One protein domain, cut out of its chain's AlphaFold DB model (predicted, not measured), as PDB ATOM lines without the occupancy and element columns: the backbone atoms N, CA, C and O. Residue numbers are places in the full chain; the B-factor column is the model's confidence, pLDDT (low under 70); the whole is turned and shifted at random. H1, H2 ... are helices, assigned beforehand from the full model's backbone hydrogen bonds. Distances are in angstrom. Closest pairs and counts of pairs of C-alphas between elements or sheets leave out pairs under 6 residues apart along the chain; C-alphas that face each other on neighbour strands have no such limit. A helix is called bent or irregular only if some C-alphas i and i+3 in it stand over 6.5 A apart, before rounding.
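AT A GLANCE: This is residues 2 to 119 of the 222 residues of the protein "Paraquat-inducible protein A" of Vibrio sp. C7 (UniProt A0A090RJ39). Two helices lead out, H2 then H3, and two come back, H4 then H5, as a long, loose hairpin; the later part of the very long helix H1 packs on its H2 and H5 end, while residues 2 to 15 of H1 stick out as a free arm. The printed part has 118 residues with five named helices, H1 to H5 in chain order, and no named strand: all helix. It is loose, with a radius of gyration of the C-alphas of 18.6 A, and spans 60 by 34 by 22 A.

HOW THE PARTS SIT: Begin with H1, residues 2 to 36, which is neither bent nor irregular, but only just: C-alphas 17 and 20 are 6.1 A apart. With residues 24 to 31 alone it touches H2, residues 45 to 63, at a steep tilt of 50 degrees, opposite ways; the closest C-alphas, of Cys 27 and Leu 53, are 6.6 A apart. H2 is irregular, only just, with C-alphas 59 and 62 6.6 A apart. With residues 32 to 35 alone H1 touches H5, residues 111 to 118, closest at the C-alphas of Ala 35 and Leu 118, 6.2 A. Look next at H3, residues 66 to 81, and H4, residues 90 to 108: this helical hairpin touches at a shallow tilt of 24 degrees, closest at the C-alphas of Val 66 and Val 103, 7.1 A. H1 and H3 are apart. Every O i to N i+4 pair is within hydrogen-bond range in H3, H4 and H5, against 30 of 31 in H1 and 13 of 15 in H2.

IN THESE COORDINATES: Find C-alpha 2 at (159.148, 129.218, 173.509); from there H1 runs 50.8 A to C-alpha 36. H2 measures 27.5 A, H3 22.3 A and H4 27.0 A. H5 ends at C-alpha 118, (109.303, 125.736, 174.663).

THE WHOLE: The two C-alphas farthest apart, of Lys 43 and Met 83, are 61.3 A apart. The printed part has no cut and no long link. Confidence is low, under 70, at residues 2 to 4 and 41 to 43.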
ATOM      1  N   ARG A   2     159.887 128.413 172.497       57.62
ATOM      2  CA  ARG A   2     159.148 129.218 173.509       57.62
ATOM      3  C   ARG A   2     158.281 130.378 172.968       57.62
ATOM      4  O   ARG A   2     157.224 130.652 173.515       57.62
ATOM      5  N   ALA A   3     158.697 131.054 171.892       56.56
ATOM      6  CA  ALA A   3     157.906 132.134 171.285       56.56
ATOM      7  C   ALA A   3     156.680 131.637 170.486       56.56
ATOM      8  O   ALA A   3     155.674 132.336 170.422       56.56
ATOM      9  N   LEU A   4     156.751 130.426 169.913       59.94
ATOM     10  CA  LEU A   4     155.620 129.782 169.230       59.94
ATOM     11  C   LEU A   4     154.577 129.300 170.247       59.94
ATOM     12  O   LEU A   4     153.386 129.487 170.016       59.94
ATOM     13  N   ASP A   5     155.021 128.784 171.399       73.88
ATOM     14  CA  ASP A   5     154.127 128.361 172.486       73.88
ATOM     15  C   ASP A   5     153.369 129.555 173.090       73.88
ATOM     16  O   ASP A   5     152.147 129.516 173.229       73.88
ATOM     17  N   ASN A   6     154.063 130.666 173.361       80.75
ATOM     18  CA  ASN A   6     153.436 131.884 173.889       80.75
ATOM     19  C   ASN A   6     152.437 132.505 172.899       80.75
ATOM     20  O   ASN A   6     151.369 132.970 173.302       80.75
ATOM     21  N   GLY A   7     152.762 132.489 171.600       89.12
ATOM     22  CA  GLY A   7     151.854 132.946 170.550       89.12
ATOM     23  C   GLY A   7     150.592 132.086 170.460       89.12
ATOM     24  O   GLY A   7     149.489 132.625 170.376       89.12
ATOM     25  N   ALA A   8     150.732 130.762 170.554       88.31
ATOM     26  CA  ALA A   8     149.598 129.841 170.544       88.31
ATOM     27  C   ALA A   8     148.665 130.057 171.747       88.31
ATOM     28  O   ALA A   8     147.445 130.088 171.577       88.31
ATOM     29  N   ILE A   9     149.222 130.278 172.942       88.62
ATOM     30  CA  ILE A   9     148.438 130.578 174.150       88.62
ATOM     31  C   ILE A   9     147.690 131.907 173.991       88.62
ATOM     32  O   ILE A   9     146.496 131.970 174.275       88.62
ATOM     33  N   ALA A  10     148.350 132.957 173.490       85.62
ATOM     34  CA  ALA A  10     147.711 134.255 173.273       85.62
ATOM     35  C   ALA A  10     146.546 134.167 172.272       85.62
ATOM     36  O   ALA A  10     145.467 134.704 172.526       85.62
ATOM     37  N   VAL A  11     146.733 133.438 171.167       90.12
ATOM     38  CA  VAL A  11     145.672 133.195 170.178       90.12
ATOM     39  C   VAL A  11     144.529 132.389 170.788       90.12
ATOM     40  O   VAL A  11     143.372 132.734 170.569       90.12
ATOM     41  N   PHE A  12     144.824 131.361 171.585       90.50
ATOM     42  CA  PHE A  12     143.799 130.569 172.265       90.50
ATOM     43  C   PHE A  12     142.980 131.412 173.250       90.50
ATOM     44  O   PHE A  12     141.753 131.332 173.254       90.50
ATOM     45  N   LEU A  13     143.639 132.266 174.040       86.12
ATOM     46  CA  LEU A  13     142.970 133.175 174.971       86.12
ATOM     47  C   LEU A  13     142.078 134.171 174.225       86.12
ATOM     48  O   LEU A  13     140.889 134.254 174.529       86.12
ATOM     49  N   LEU A  14     142.602 134.855 173.205       86.00
ATOM     50  CA  LEU A  14     141.818 135.781 172.380       86.00
ATOM     51  C   LEU A  14     140.634 135.082 171.704       86.00
ATOM     52  O   LEU A  14     139.515 135.596 171.726       86.00
ATOM     53  N   ALA A  15     140.860 133.887 171.155       89.50
ATOM     54  CA  ALA A  15     139.808 133.078 170.560       89.50
ATOM     55  C   ALA A  15     138.744 132.719 171.599       89.50
ATOM     56  O   ALA A  15     137.565 132.891 171.327       89.50
ATOM     57  N   SER A  16     139.124 132.292 172.804       86.00
ATOM     58  CA  SER A  16     138.164 131.956 173.860       86.00
ATOM     59  C   SER A  16     137.330 133.167 174.300       86.00
ATOM     60  O   SER A  16     136.108 133.058 174.379       86.00
ATOM     61  N   ILE A  17     137.954 134.341 174.470       84.44
ATOM     62  CA  ILE A  17     137.286 135.590 174.877       84.44
ATOM     63  C   ILE A  17     136.234 136.020 173.849       84.44
ATOM     64  O   ILE A  17     135.198 136.556 174.226       84.44
ATOM     65  N   ILE A  18     136.466 135.772 172.558       86.31
ATOM     66  CA  ILE A  18     135.532 136.154 171.489       86.31
ATOM     67  C   ILE A  18     134.505 135.044 171.221       86.31
ATOM     68  O   ILE A  18     133.308 135.312 171.105       86.31
ATOM     69  N   LEU A  19     134.950 133.789 171.132       89.69
ATOM     70  CA  LEU A  19     134.118 132.654 170.729       89.69
ATOM     71  C   LEU A  19     133.092 132.267 171.796       89.69
ATOM     72  O   LEU A  19     131.973 131.920 171.424       89.69
ATOM     73  N   LEU A  20     133.420 132.335 173.093       87.19
ATOM     74  CA  LEU A  20     132.472 131.969 174.159       87.19
ATOM     75  C   LEU A  20     131.247 132.906 174.203       87.19
ATOM     76  O   LEU A  20     130.122 132.399 174.117       87.19
ATOM     77  N   PRO A  21     131.399 134.246 174.272       85.62
ATOM     78  CA  PRO A  21     130.268 135.169 174.197       85.62
ATOM     79  C   PRO A  21     129.531 135.093 172.862       85.62
ATOM     80  O   PRO A  21     128.300 135.101 172.846       85.62
ATOM     81  N   ALA A  22     130.255 134.967 171.742       88.69
ATOM     82  CA  ALA A  22     129.635 134.834 170.425       88.69
ATOM     83  C   ALA A  22     128.767 133.569 170.329       88.69
ATOM     84  O   ALA A  22     127.630 133.636 169.860       88.69
ATOM     85  N   TYR A  23     129.263 132.433 170.830       91.12
ATOM     86  CA  TYR A  23     128.510 131.183 170.908       91.12
ATOM     87  C   TYR A  23     127.254 131.336 171.775       91.12
ATOM     88  O   TYR A  23     126.168 130.930 171.356       91.12
ATOM     89  N   TYR A  24     127.367 131.965 172.948       88.31
ATOM     90  CA  TYR A  24     126.228 132.185 173.841       88.31
ATOM     91  C   TYR A  24     125.153 133.092 173.222       88.31
ATOM     92  O   TYR A  24     123.961 132.767 173.265       88.31
ATOM     93  N   LEU A  25     125.561 134.202 172.596       89.19
ATOM     94  CA  LEU A  25     124.649 135.105 171.892       89.19
ATOM     95  C   LEU A  25     123.969 134.397 170.716       89.19
ATOM     96  O   LEU A  25     122.751 134.485 170.578       89.19
ATOM     97  N   ALA A  26     124.719 133.636 169.913       91.44
ATOM     98  CA  ALA A  26     124.164 132.866 168.802       91.44
ATOM     99  C   ALA A  26     123.124 131.835 169.276       91.44
ATOM    100  O   ALA A  26     122.039 131.748 168.696       91.44
ATOM    101  N   CYS A  27     123.414 131.105 170.361       88.88
ATOM    102  CA  CYS A  27     122.474 130.157 170.963       88.88
ATOM    103  C   CYS A  27     121.196 130.855 171.440       88.88
ATOM    104  O   CYS A  27     120.094 130.400 171.132       88.88
ATOM    105  N   THR A  28     121.332 131.984 172.138       87.19
ATOM    106  CA  THR A  28     120.189 132.753 172.649       87.19
ATOM    107  C   THR A  28     119.323 133.289 171.510       87.19
ATOM    108  O   THR A  28     118.106 133.122 171.531       87.19
ATOM    109  N   ILE A  29     119.937 133.882 170.480       90.50
ATOM    110  CA  ILE A  29     119.226 134.401 169.302       90.50
ATOM    111  C   ILE A  29     118.463 133.272 168.602       90.50
ATOM    112  O   ILE A  29     117.295 133.443 168.250       90.50
ATOM    113  N   TYR A  30     119.098 132.113 168.417       91.50
ATOM    114  CA  TYR A  30     118.463 130.951 167.798       91.50
ATOM    115  C   TYR A  30     117.252 130.456 168.599       91.50
ATOM    116  O   TYR A  30     116.188 130.195 168.030       91.50
ATOM    117  N   LEU A  31     117.395 130.351 169.921       88.06
ATOM    118  CA  LEU A  31     116.326 129.875 170.788       88.06
ATOM    119  C   LEU A  31     115.177 130.870 170.903       88.06
ATOM    120  O   LEU A  31     114.029 130.446 170.880       88.06
ATOM    121  N   TYR A  32     115.458 132.173 170.966       88.12
ATOM    122  CA  TYR A  32     114.414 133.196 171.020       88.12
ATOM    123  C   TYR A  32     113.643 133.291 169.696       88.12
ATOM    124  O   TYR A  32     112.418 133.383 169.699       88.12
ATOM    125  N   ARG A  33     114.336 133.160 168.552       88.81
ATOM    126  CA  ARG A  33     113.675 133.003 167.244       88.81
ATOM    127  C   ARG A  33     112.775 131.773 167.227       88.81
ATOM    128  O   ARG A  33     111.609 131.878 166.868       88.81
ATOM    129  N   THR A  34     113.280 130.632 167.688       86.38
ATOM    130  CA  THR A  34     112.487 129.396 167.744       86.38
ATOM    131  C   THR A  34     111.309 129.512 168.720       86.38
ATOM    132  O   THR A  34     110.233 129.006 168.434       86.38
ATOM    133  N   ALA A  35     111.471 130.223 169.839       84.12
ATOM    134  CA  ALA A  35     110.403 130.491 170.801       84.12
ATOM    135  C   ALA A  35     109.303 131.397 170.225       84.12
ATOM    136  O   ALA A  35     108.130 131.227 170.565       84.12
ATOM    137  N   SER A  36     109.664 132.320 169.325       84.81
ATOM    138  CA  SER A  36     108.695 133.160 168.609       84.81
ATOM    139  C   SER A  36     107.840 132.375 167.605       84.81
ATOM    140  O   SER A  36     106.702 132.755 167.353       84.81
ATOM    141  N   GLU A  37     108.338 131.241 167.095       82.25
ATOM    142  CA  GLU A  37     107.591 130.327 166.213       82.25
ATOM    143  C   GLU A  37     106.568 129.451 166.980       82.25
ATOM    144  O   GLU A  37     105.804 128.707 166.363       82.25
ATOM    145  N   GLY A  38     106.519 129.554 168.315       78.38
ATOM    146  CA  GLY A  38     105.581 128.846 169.191       78.38
ATOM    147  C   GLY A  38     106.158 127.596 169.869       78.38
ATOM    148  O   GLY A  38     107.344 127.282 169.767       78.38
ATOM    149  N   SER A  39     105.303 126.867 170.596       76.88
ATOM    150  CA  SER A  39     105.705 125.663 171.340       76.88
ATOM    151  C   SER A  39     106.152 124.543 170.393       76.88
ATOM    152  O   SER A  39     105.427 124.129 169.483       76.88
ATOM    153  N   LEU A  40     107.338 123.987 170.642       74.06
ATOM    154  CA  LEU A  40     107.899 122.905 169.834       74.06
ATOM    155  C   LEU A  40     107.132 121.596 170.042       74.06
ATOM    156  O   LEU A  40     106.817 121.198 171.163       74.06
ATOM    157  N   ARG A  41     106.925 120.840 168.956       69.38
ATOM    158  CA  ARG A  41     106.453 119.452 169.062       69.38
ATOM    159  C   ARG A  41     107.545 118.570 169.697       69.38
ATOM    160  O   ARG A  41     108.663 118.535 169.172       69.38
ATOM    161  N   PRO A  42     107.234 117.771 170.736       65.00
ATOM    162  CA  PRO A  42     108.227 117.058 171.552       65.00
ATOM    163  C   PRO A  42     109.058 116.002 170.798       65.00
ATOM    164  O   PRO A  42     110.128 115.624 171.267       65.00
ATOM    165  N   LYS A  43     108.607 115.542 169.621       68.38
ATOM    166  CA  LYS A  43     109.303 114.534 168.795       68.38
ATOM    167  C   LYS A  43     110.150 115.103 167.642       68.38
ATOM    168  O   LYS A  43     110.728 114.325 166.891       68.38
ATOM    169  N   SER A  44     110.246 116.424 167.474       79.69
ATOM    170  CA  SER A  44     111.028 117.015 166.374       79.69
ATOM    171  C   SER A  44     112.541 117.000 166.651       79.69
ATOM    172  O   SER A  44     112.969 117.208 167.786       79.69
ATOM    173  N   ASN A  45     113.375 116.848 165.613       82.44
ATOM    174  CA  ASN A  45     114.833 117.043 165.725       82.44
ATOM    175  C   ASN A  45     115.178 118.441 166.274       82.44
ATOM    176  O   ASN A  45     116.115 118.575 167.063       82.44
ATOM    177  N   LYS A  46     114.359 119.457 165.952       82.19
ATOM    178  CA  LYS A  46     114.470 120.810 166.522       82.19
ATOM    179  C   LYS A  46     114.313 120.810 168.048       82.19
ATOM    180  O   LYS A  46     115.033 121.527 168.731       82.19
ATOM    181  N   ALA A  47     113.431 119.968 168.595       80.94
ATOM    182  CA  ALA A  47     113.210 119.871 170.037       80.94
ATOM    183  C   ALA A  47     114.428 119.285 170.766       80.94
ATOM    184  O   ALA A  47     114.810 119.795 171.815       80.94
ATOM    185  N   LYS A  48     115.087 118.264 170.198       84.00
ATOM    186  CA  LYS A  48     116.339 117.723 170.763       84.00
ATOM    187  C   LYS A  48     117.447 118.775 170.767       84.00
ATOM    188  O   LYS A  48     118.087 118.964 171.796       84.00
ATOM    189  N   LEU A  49     117.630 119.480 169.647       86.38
ATOM    190  CA  LEU A  49     118.625 120.547 169.542       86.38
ATOM    191  C   LEU A  49     118.357 121.654 170.568       86.38
ATOM    192  O   LEU A  49     119.264 122.014 171.309       86.38
ATOM    193  N   CYS A  50     117.113 122.127 170.684       85.81
ATOM    194  CA  CYS A  50     116.753 123.152 171.665       85.81
ATOM    195  C   CYS A  50     117.011 122.687 173.105       85.81
ATOM    196  O   CYS A  50     117.580 123.443 173.882       85.81
ATOM    197  N   LYS A  51     116.690 121.431 173.457       86.69
ATOM    198  CA  LYS A  51     117.026 120.877 174.783       86.69
ATOM    199  C   LYS A  51     118.532 120.883 175.047       86.69
ATOM    200  O   LYS A  51     118.951 121.243 176.145       86.69
ATOM    201  N   THR A  52     119.341 120.499 174.058       86.81
ATOM    202  CA  THR A  52     120.805 120.523 174.177       86.81
ATOM    203  C   THR A  52     121.329 121.946 174.338       86.81
ATOM    204  O   THR A  52     122.175 122.167 175.198       86.81
ATOM    205  N   LEU A  53     120.807 122.908 173.572       88.25
ATOM    206  CA  LEU A  53     121.210 124.313 173.660       88.25
ATOM    207  C   LEU A  53     120.799 124.955 174.992       88.25
ATOM    208  O   LEU A  53     121.610 125.626 175.615       88.25
ATOM    209  N   LEU A  54     119.585 124.705 175.494       85.56
ATOM    210  CA  LEU A  54     119.192 125.211 176.816       85.56
ATOM    211  C   LEU A  54     120.044 124.591 177.935       85.56
ATOM    212  O   LEU A  54     120.391 125.276 178.896       85.56
ATOM    213  N   LYS A  55     120.412 123.307 177.812       87.88
ATOM    214  CA  LYS A  55     121.327 122.659 178.760       87.88
ATOM    215  C   LYS A  55     122.749 123.216 178.648       87.88
ATOM    216  O   LYS A  55     123.388 123.412 179.670       87.88
ATOM    217  N   SER A  56     123.261 123.489 177.446       85.94
ATOM    218  CA  SER A  56     124.590 124.095 177.303       85.94
ATOM    219  C   SER A  56     124.614 125.513 177.870       85.94
ATOM    220  O   SER A  56     125.562 125.866 178.565       85.94
ATOM    221  N   MET A  57     123.549 126.294 177.681       83.69
ATOM    222  CA  MET A  57     123.434 127.638 178.252       83.69
ATOM    223  C   MET A  57     123.521 127.650 179.781       83.69
ATOM    224  O   MET A  57     124.152 128.555 180.328       83.69
ATOM    225  N   SER A  58     122.946 126.663 180.479       80.31
ATOM    226  CA  SER A  58     123.039 126.603 181.944       80.31
ATOM    227  C   SER A  58     124.443 126.247 182.446       80.31
ATOM    228  O   SER A  58     124.829 126.710 183.516       80.31
ATOM    229  N   LEU A  59     125.240 125.508 181.664       82.44
ATOM    230  CA  LEU A  59     126.642 125.210 181.990       82.44
ATOM    231  C   LEU A  59     127.610 126.337 181.603       82.44
ATOM    232  O   LEU A  59     128.599 126.560 182.296       82.44
ATOM    233  N   VAL A  60     127.354 127.025 180.490       83.75
ATOM    234  CA  VAL A  60     128.249 128.062 179.952       83.75
ATOM    235  C   VAL A  60     128.063 129.400 180.677       83.75
ATOM    236  O   VAL A  60     129.015 130.169 180.784       83.75
ATOM    237  N   LYS A  61     126.873 129.677 181.234       79.38
ATOM    238  CA  LYS A  61     126.578 130.939 181.937       79.38
ATOM    239  C   LYS A  61     127.585 131.268 183.062       79.38
ATOM    240  O   LYS A  61     128.082 132.390 183.052       79.38
ATOM    241  N   PRO A  62     127.958 130.345 183.974       78.31
ATOM    242  CA  PRO A  62     128.994 130.613 184.979       78.31
ATOM    243  C   PRO A  62     130.394 130.852 184.393       78.31
ATOM    244  O   PRO A  62     131.157 131.635 184.944       78.31
ATOM    245  N   TRP A  63     130.728 130.200 183.274       80.38
ATOM    246  CA  TRP A  63     132.042 130.310 182.623       80.38
ATOM    247  C   TRP A  63     132.268 131.648 181.925       80.38
ATOM    248  O   TRP A  63     133.409 132.068 181.763       80.38
ATOM    249  N   LEU A  64     131.194 132.319 181.505       77.31
ATOM    250  CA  LEU A  64     131.289 133.592 180.799       77.31
ATOM    251  C   LEU A  64     131.846 134.722 181.667       77.31
ATOM    252  O   LEU A  64     132.378 135.650 181.071       77.31
ATOM    253  N   MET A  65     131.719 134.635 183.007       81.75
ATOM    254  CA  MET A  65     132.237 135.554 184.047       81.75
ATOM    255  C   MET A  65     132.586 136.974 183.546       81.75
ATOM    256  O   MET A  65     133.665 137.507 183.809       81.75
ATOM    257  N   VAL A  66     131.653 137.587 182.804       77.31
ATOM    258  CA  VAL A  66     131.912 138.814 182.028       77.31
ATOM    259  C   VAL A  66     132.244 139.958 182.976       77.31
ATOM    260  O   VAL A  66     133.136 140.757 182.702       77.31
ATOM    261  N   ASP A  67     131.581 139.976 184.128       79.88
ATOM    262  CA  ASP A  67     131.795 140.952 185.189       79.88
ATOM    263  C   ASP A  67     133.229 140.881 185.741       79.88
ATOM    264  O   ASP A  67     133.893 141.904 185.896       79.88
ATOM    265  N   VAL A  68     133.754 139.671 185.969       82.75
ATOM    266  CA  VAL A  68     135.118 139.467 186.486       82.75
ATOM    267  C   VAL A  68     136.161 139.829 185.432       82.75
ATOM    268  O   VAL A  68     137.161 140.474 185.748       82.75
ATOM    269  N   PHE A  69     135.914 139.473 184.168       82.88
ATOM    270  CA  PHE A  69     136.776 139.874 183.058       82.88
ATOM    271  C   PHE A  69     136.867 141.403 182.937       82.88
ATOM    272  O   PHE A  69     137.969 141.944 182.825       82.88
ATOM    273  N   LEU A  70     135.734 142.108 183.034       78.88
ATOM    274  CA  LEU A  70     135.690 143.570 182.982       78.88
ATOM    275  C   LEU A  70     136.491 144.209 184.126       78.88
ATOM    276  O   LEU A  70     137.277 145.125 183.878       78.88
ATOM    277  N   ILE A  71     136.338 143.710 185.358       85.38
ATOM    278  CA  ILE A  71     137.104 144.196 186.517       85.38
ATOM    279  C   ILE A  71     138.610 143.975 186.296       85.38
ATOM    280  O   ILE A  71     139.405 144.880 186.548       85.38
ATOM    281  N   GLY A  72     139.012 142.815 185.765       86.81
ATOM    282  CA  GLY A  72     140.416 142.509 185.474       86.81
ATOM    283  C   GLY A  72     141.043 143.438 184.427       86.81
ATOM    284  O   GLY A  72     142.160 143.932 184.620       86.81
ATOM    285  N   VAL A  73     140.318 143.727 183.342       84.94
ATOM    286  CA  VAL A  73     140.755 144.689 182.315       84.94
ATOM    287  C   VAL A  73     140.845 146.098 182.900       84.94
ATOM    288  O   VAL A  73     141.837 146.786 182.667       84.94
ATOM    289  N   LEU A  74     139.863 146.516 183.705       85.12
ATOM    290  CA  LEU A  74     139.851 147.836 184.335       85.12
ATOM    291  C   LEU A  74     141.055 148.038 185.269       85.12
ATOM    292  O   LEU A  74     141.755 149.041 185.153       85.12
ATOM    293  N   VAL A  75     141.342 147.070 186.146       86.50
ATOM    294  CA  VAL A  75     142.508 147.120 187.048       86.50
ATOM    295  C   VAL A  75     143.819 147.152 186.257       86.50
ATOM    296  O   VAL A  75     144.727 147.917 186.590       86.50
ATOM    297  N   SER A  76     143.908 146.373 185.174       86.31
ATOM    298  CA  SER A  76     145.082 146.372 184.293       86.31
ATOM    299  C   SER A  76     145.289 147.730 183.613       86.31
ATOM    300  O   SER A  76     146.413 148.227 183.572       86.31
ATOM    301  N   LEU A  77     144.214 148.365 183.133       82.44
ATOM    302  CA  LEU A  77     144.267 149.693 182.516       82.44
ATOM    303  C   LEU A  77     144.670 150.783 183.513       82.44
ATOM    304  O   LEU A  77     145.516 151.606 183.176       82.44
ATOM    305  N   ILE A  78     144.136 150.767 184.740       83.62
ATOM    306  CA  ILE A  78     144.512 151.724 185.798       83.62
ATOM    307  C   ILE A  78     146.014 151.640 186.091       83.62
ATOM    308  O   ILE A  78     146.687 152.664 186.199       83.62
ATOM    309  N   LYS A  79     146.564 150.422 186.157       81.81
ATOM    310  CA  LYS A  79     147.994 150.209 186.405       81.81
ATOM    311  C   LYS A  79     148.876 150.753 185.276       81.81
ATOM    312  O   LYS A  79     149.933 151.308 185.551       81.81
ATOM    313  N   ILE A  80     148.446 150.603 184.021       83.25
ATOM    314  CA  ILE A  80     149.182 151.111 182.851       83.25
ATOM    315  C   ILE A  80     149.073 152.638 182.760       83.25
ATOM    316  O   ILE A  80     150.076 153.305 182.520       83.25
ATOM    317  N   ALA A  81     147.887 153.201 183.005       80.12
ATOM    318  CA  ALA A  81     147.650 154.645 182.985       80.12
ATOM    319  C   ALA A  81     148.421 155.397 184.084       80.12
ATOM    320  O   ALA A  81     148.742 156.568 183.919       80.12
ATOM    321  N   ALA A  82     148.777 154.722 185.182       76.50
ATOM    322  CA  ALA A  82     149.662 155.280 186.204       76.50
ATOM    323  C   ALA A  82     151.120 155.452 185.727       76.50
ATOM    324  O   ALA A  82     151.884 156.165 186.373       76.50
ATOM    325  N   MET A  83     151.518 154.801 184.627       74.81
ATOM    326  CA  MET A  83     152.893 154.816 184.107       74.81
ATOM    327  C   MET A  83     153.031 155.469 182.723       74.81
ATOM    328  O   MET A  83     154.156 155.697 182.281       74.81
ATOM    329  N   ALA A  84     151.925 155.781 182.035       78.38
ATOM    330  CA  ALA A  84     151.923 156.391 180.704       78.38
ATOM    331  C   ALA A  84     150.655 157.228 180.444       78.38
ATOM    332  O   ALA A  84     149.577 156.895 180.935       78.38
ATOM    333  N   GLU A  85     150.754 158.273 179.612       74.44
ATOM    334  CA  GLU A  85     149.581 158.995 179.098       74.44
ATOM    335  C   GLU A  85     148.787 158.099 178.134       74.44
ATOM    336  O   GLU A  85     149.179 157.865 176.990       74.44
ATOM    337  N   VAL A  86     147.653 157.577 178.602       75.94
ATOM    338  CA  VAL A  86     146.748 156.744 177.801       75.94
ATOM    339  C   VAL A  86     145.645 157.623 177.214       75.94
ATOM    340  O   VAL A  86     144.726 158.039 177.916       75.94
ATOM    341  N   THR A  87     145.697 157.884 175.906       82.31
ATOM    342  CA  THR A  87     144.582 158.509 175.180       82.31
ATOM    343  C   THR A  87     143.582 157.438 174.743       82.31
ATOM    344  O   THR A  87     143.932 156.455 174.091       82.31
ATOM    345  N   MET A  88     142.312 157.586 175.132       83.38
ATOM    346  CA  MET A  88     141.289 156.571 174.859       83.38
ATOM    347  C   MET A  88     140.632 156.802 173.496       83.38
ATOM    348  O   MET A  88     139.840 157.724 173.316       83.38
ATOM    349  N   GLY A  89     140.961 155.943 172.530       85.69
ATOM    350  CA  GLY A  89     140.318 155.922 171.215       85.69
ATOM    351  C   GLY A  89     138.898 155.337 171.234       85.69
ATOM    352  O   GLY A  89     138.419 154.808 172.237       85.69
ATOM    353  N   VAL A  90     138.225 155.371 170.081       90.38
ATOM    354  CA  VAL A  90     136.834 154.898 169.905       90.38
ATOM    355  C   VAL A  90     136.651 153.417 170.274       90.38
ATOM    356  O   VAL A  90     135.605 153.034 170.798       90.38
ATOM    357  N   SER A  91     137.669 152.577 170.063       84.88
ATOM    358  CA  SER A  91     137.622 151.139 170.369       84.88
ATOM    359  C   SER A  91     137.365 150.844 171.848       84.88
ATOM    360  O   SER A  91     136.681 149.871 172.161       84.88
ATOM    361  N   PHE A  92     137.866 151.695 172.750       84.62
ATOM    362  CA  PHE A  92     137.618 151.561 174.185       84.62
ATOM    363  C   PHE A  92     136.128 151.735 174.498       84.62
ATOM    364  O   PHE A  92     135.502 150.861 175.096       84.62
ATOM    365  N   TRP A  93     135.531 152.818 173.999       87.69
ATOM    366  CA  TRP A  93     134.111 153.109 174.189       87.69
ATOM    367  C   TRP A  93     133.208 152.032 173.575       87.69
ATOM    368  O   TRP A  93     132.226 151.625 174.197       87.69
ATOM    369  N   ALA A  94     133.566 151.514 172.394       89.81
ATOM    370  CA  ALA A  94     132.847 150.412 171.756       89.81
ATOM    371  C   ALA A  94     132.890 149.120 172.593       89.81
ATOM    372  O   ALA A  94     131.870 148.445 172.731       89.81
ATOM    373  N   PHE A  95     134.039 148.796 173.195       84.75
ATOM    374  CA  PHE A  95     134.180 147.637 174.077       84.75
ATOM    375  C   PHE A  95     133.377 147.789 175.380       84.75
ATOM    376  O   PHE A  95     132.706 146.845 175.807       84.75
ATOM    377  N   CYS A  96     133.377 148.980 175.987       85.00
ATOM    378  CA  CYS A  96     132.548 149.274 177.158       85.00
ATOM    379  C   CYS A  96     131.053 149.120 176.844       85.00
ATOM    380  O   CYS A  96     130.335 148.448 177.586       85.00
ATOM    381  N   ALA A  97     130.592 149.681 175.720       90.88
ATOM    382  CA  ALA A  97     129.206 149.550 175.276       90.88
ATOM    383  C   ALA A  97     128.831 148.088 174.984       90.88
ATOM    384  O   ALA A  97     127.786 147.620 175.436       90.88
ATOM    385  N   TYR A  98     129.697 147.346 174.286       88.50
ATOM    386  CA  TYR A  98     129.521 145.912 174.042       88.50
ATOM    387  C   TYR A  98     129.363 145.132 175.350       88.50
ATOM    388  O   TYR A  98     128.402 144.380 175.504       88.50
ATOM    389  N   THR A  99     130.260 145.350 176.311       83.69
ATOM    390  CA  THR A  99     130.226 144.651 177.599       83.69
ATOM    391  C   THR A  99     128.941 144.960 178.362       83.69
ATOM    392  O   THR A  99     128.267 144.042 178.826       83.69
ATOM    393  N   ALA A 100     128.543 146.233 178.426       88.31
ATOM    394  CA  ALA A 100     127.301 146.644 179.077       88.31
ATOM    395  C   ALA A 100     126.063 146.004 178.425       88.31
ATOM    396  O   ALA A 100     125.171 145.522 179.127       88.31
ATOM    397  N   LEU A 101     126.019 145.945 177.089       88.25
ATOM    398  CA  LEU A 101     124.939 145.287 176.352       88.25
ATOM    399  C   LEU A 101     124.891 143.781 176.625       88.25
ATOM    400  O   LEU A 101     123.803 143.240 176.824       88.25
ATOM    401  N   VAL A 102     126.044 143.110 176.672       85.25
ATOM    402  CA  VAL A 102     126.124 141.676 176.986       85.25
ATOM    403  C   VAL A 102     125.667 141.401 178.415       85.25
ATOM    404  O   VAL A 102     124.827 140.525 178.609       85.25
ATOM    405  N   VAL A 103     126.141 142.164 179.404       85.00
ATOM    406  CA  VAL A 103     125.699 142.029 180.806       85.00
ATOM    407  C   VAL A 103     124.194 142.247 180.906       85.00
ATOM    408  O   VAL A 103     123.480 141.414 181.462       85.00
ATOM    409  N   ARG A 104     123.674 143.311 180.282       87.88
ATOM    410  CA  ARG A 104     122.234 143.589 180.269       87.88
ATOM    411  C   ARG A 104     121.441 142.451 179.630       87.88
ATOM    412  O   ARG A 104     120.403 142.077 180.172       87.88
ATOM    413  N   ALA A 105     121.920 141.895 178.518       85.50
ATOM    414  CA  ALA A 105     121.303 140.741 177.875       85.50
ATOM    415  C   ALA A 105     121.294 139.527 178.817       85.50
ATOM    416  O   ALA A 105     120.236 138.948 179.042       85.50
ATOM    417  N   LEU A 106     122.429 139.197 179.441       82.44
ATOM    418  CA  LEU A 106     122.551 138.092 180.401       82.44
ATOM    419  C   LEU A 106     121.624 138.246 181.613       82.44
ATOM    420  O   LEU A 106     121.097 137.245 182.100       82.44
ATOM    421  N   SER A 107     121.409 139.477 182.087       84.06
ATOM    422  CA  SER A 107     120.471 139.767 183.177       84.06
ATOM    423  C   SER A 107     119.003 139.679 182.753       84.06
ATOM    424  O   SER A 107     118.159 139.393 183.594       84.06
ATOM    425  N   MET A 108     118.672 139.943 181.481       85.31
ATOM    426  CA  MET A 108     117.291 139.841 180.976       85.31
ATOM    427  C   MET A 108     116.895 138.429 180.553       85.31
ATOM    428  O   MET A 108     115.708 138.119 180.508       85.31
ATOM    429  N   ILE A 109     117.862 137.579 180.208       84.81
ATOM    430  CA  ILE A 109     117.591 136.217 179.752       84.81
ATOM    431  C   ILE A 109     117.235 135.334 180.954       84.81
ATOM    432  O   ILE A 109     118.107 134.885 181.705       84.81
ATOM    433  N   ASP A 110     115.946 135.031 181.086       84.31
ATOM    434  CA  ASP A 110     115.453 133.986 181.977       84.31
ATOM    435  C   ASP A 110     115.420 132.634 181.243       84.31
ATOM    436  O   ASP A 110     114.560 132.347 180.406       84.31
ATOM    437  N   VAL A 111     116.401 131.787 181.560       82.94
ATOM    438  CA  VAL A 111     116.525 130.438 180.989       82.94
ATOM    439  C   VAL A 111     115.348 129.550 181.411       82.94
ATOM    440  O   VAL A 111     114.939 128.686 180.636       82.94
ATOM    441  N   TYR A 112     114.778 129.754 182.603       84.06
ATOM    442  CA  TYR A 112     113.651 128.963 183.102       84.06
ATOM    443  C   TYR A 112     112.360 129.311 182.366       84.06
ATOM    444  O   TYR A 112     111.631 128.400 181.968       84.06
ATOM    445  N   TRP A 113     112.130 130.597 182.088       86.06
ATOM    446  CA  TRP A 113     111.009 131.033 181.251       86.06
ATOM    447  C   TRP A 113     111.063 130.394 179.858       86.06
ATOM    448  O   TRP A 113     110.065 129.886 179.349       86.06
ATOM    449  N   LEU A 114     112.256 130.337 179.259       86.56
ATOM    450  CA  LEU A 114     112.457 129.723 177.947       86.56
ATOM    451  C   LEU A 114     112.185 128.211 177.959       86.56
ATOM    452  O   LEU A 114     111.621 127.676 177.001       86.56
ATOM    453  N   TRP A 115     112.555 127.514 179.040       86.06
ATOM    454  CA  TRP A 115     112.171 126.115 179.235       86.06
ATOM    455  C   TRP A 115     110.646 125.956 179.292       86.06
ATOM    456  O   TRP A 115     110.129 125.010 178.691       86.06
ATOM    457  N   ASP A 116     109.950 126.868 179.978       84.31
ATOM    458  CA  ASP A 116     108.490 126.868 180.140       84.31
ATOM    459  C   ASP A 116     107.710 127.105 178.870       84.31
ATOM    460  O   ASP A 116     106.823 126.322 178.525       84.31
ATOM    461  N   HIS A 117     108.142 128.088 178.099       85.12
ATOM    462  CA  HIS A 117     107.513 128.399 176.831       85.12
ATOM    463  C   HIS A 117     107.752 127.320 175.758       85.12
ATOM    464  O   HIS A 117     106.853 126.998 174.983       85.12
ATOM    465  N   LEU A 118     108.956 126.732 175.695       84.38
ATOM    466  CA  LEU A 118     109.303 125.736 174.663       84.38
ATOM    467  C   LEU A 118     108.805 124.321 174.982       84.38
ATOM    468  O   LEU A 118     108.510 123.552 174.064       84.38
ATOM    469  N   PHE A 119     108.772 123.958 176.266       82.50
ATOM    470  CA  PHE A 119     108.366 122.641 176.752       82.50
ATOM    471  C   PHE A 119     107.407 122.797 177.931       82.50
ATOM    472  O   PHE A 119     107.805 122.473 179.057       82.50
TER     473      PHE A 119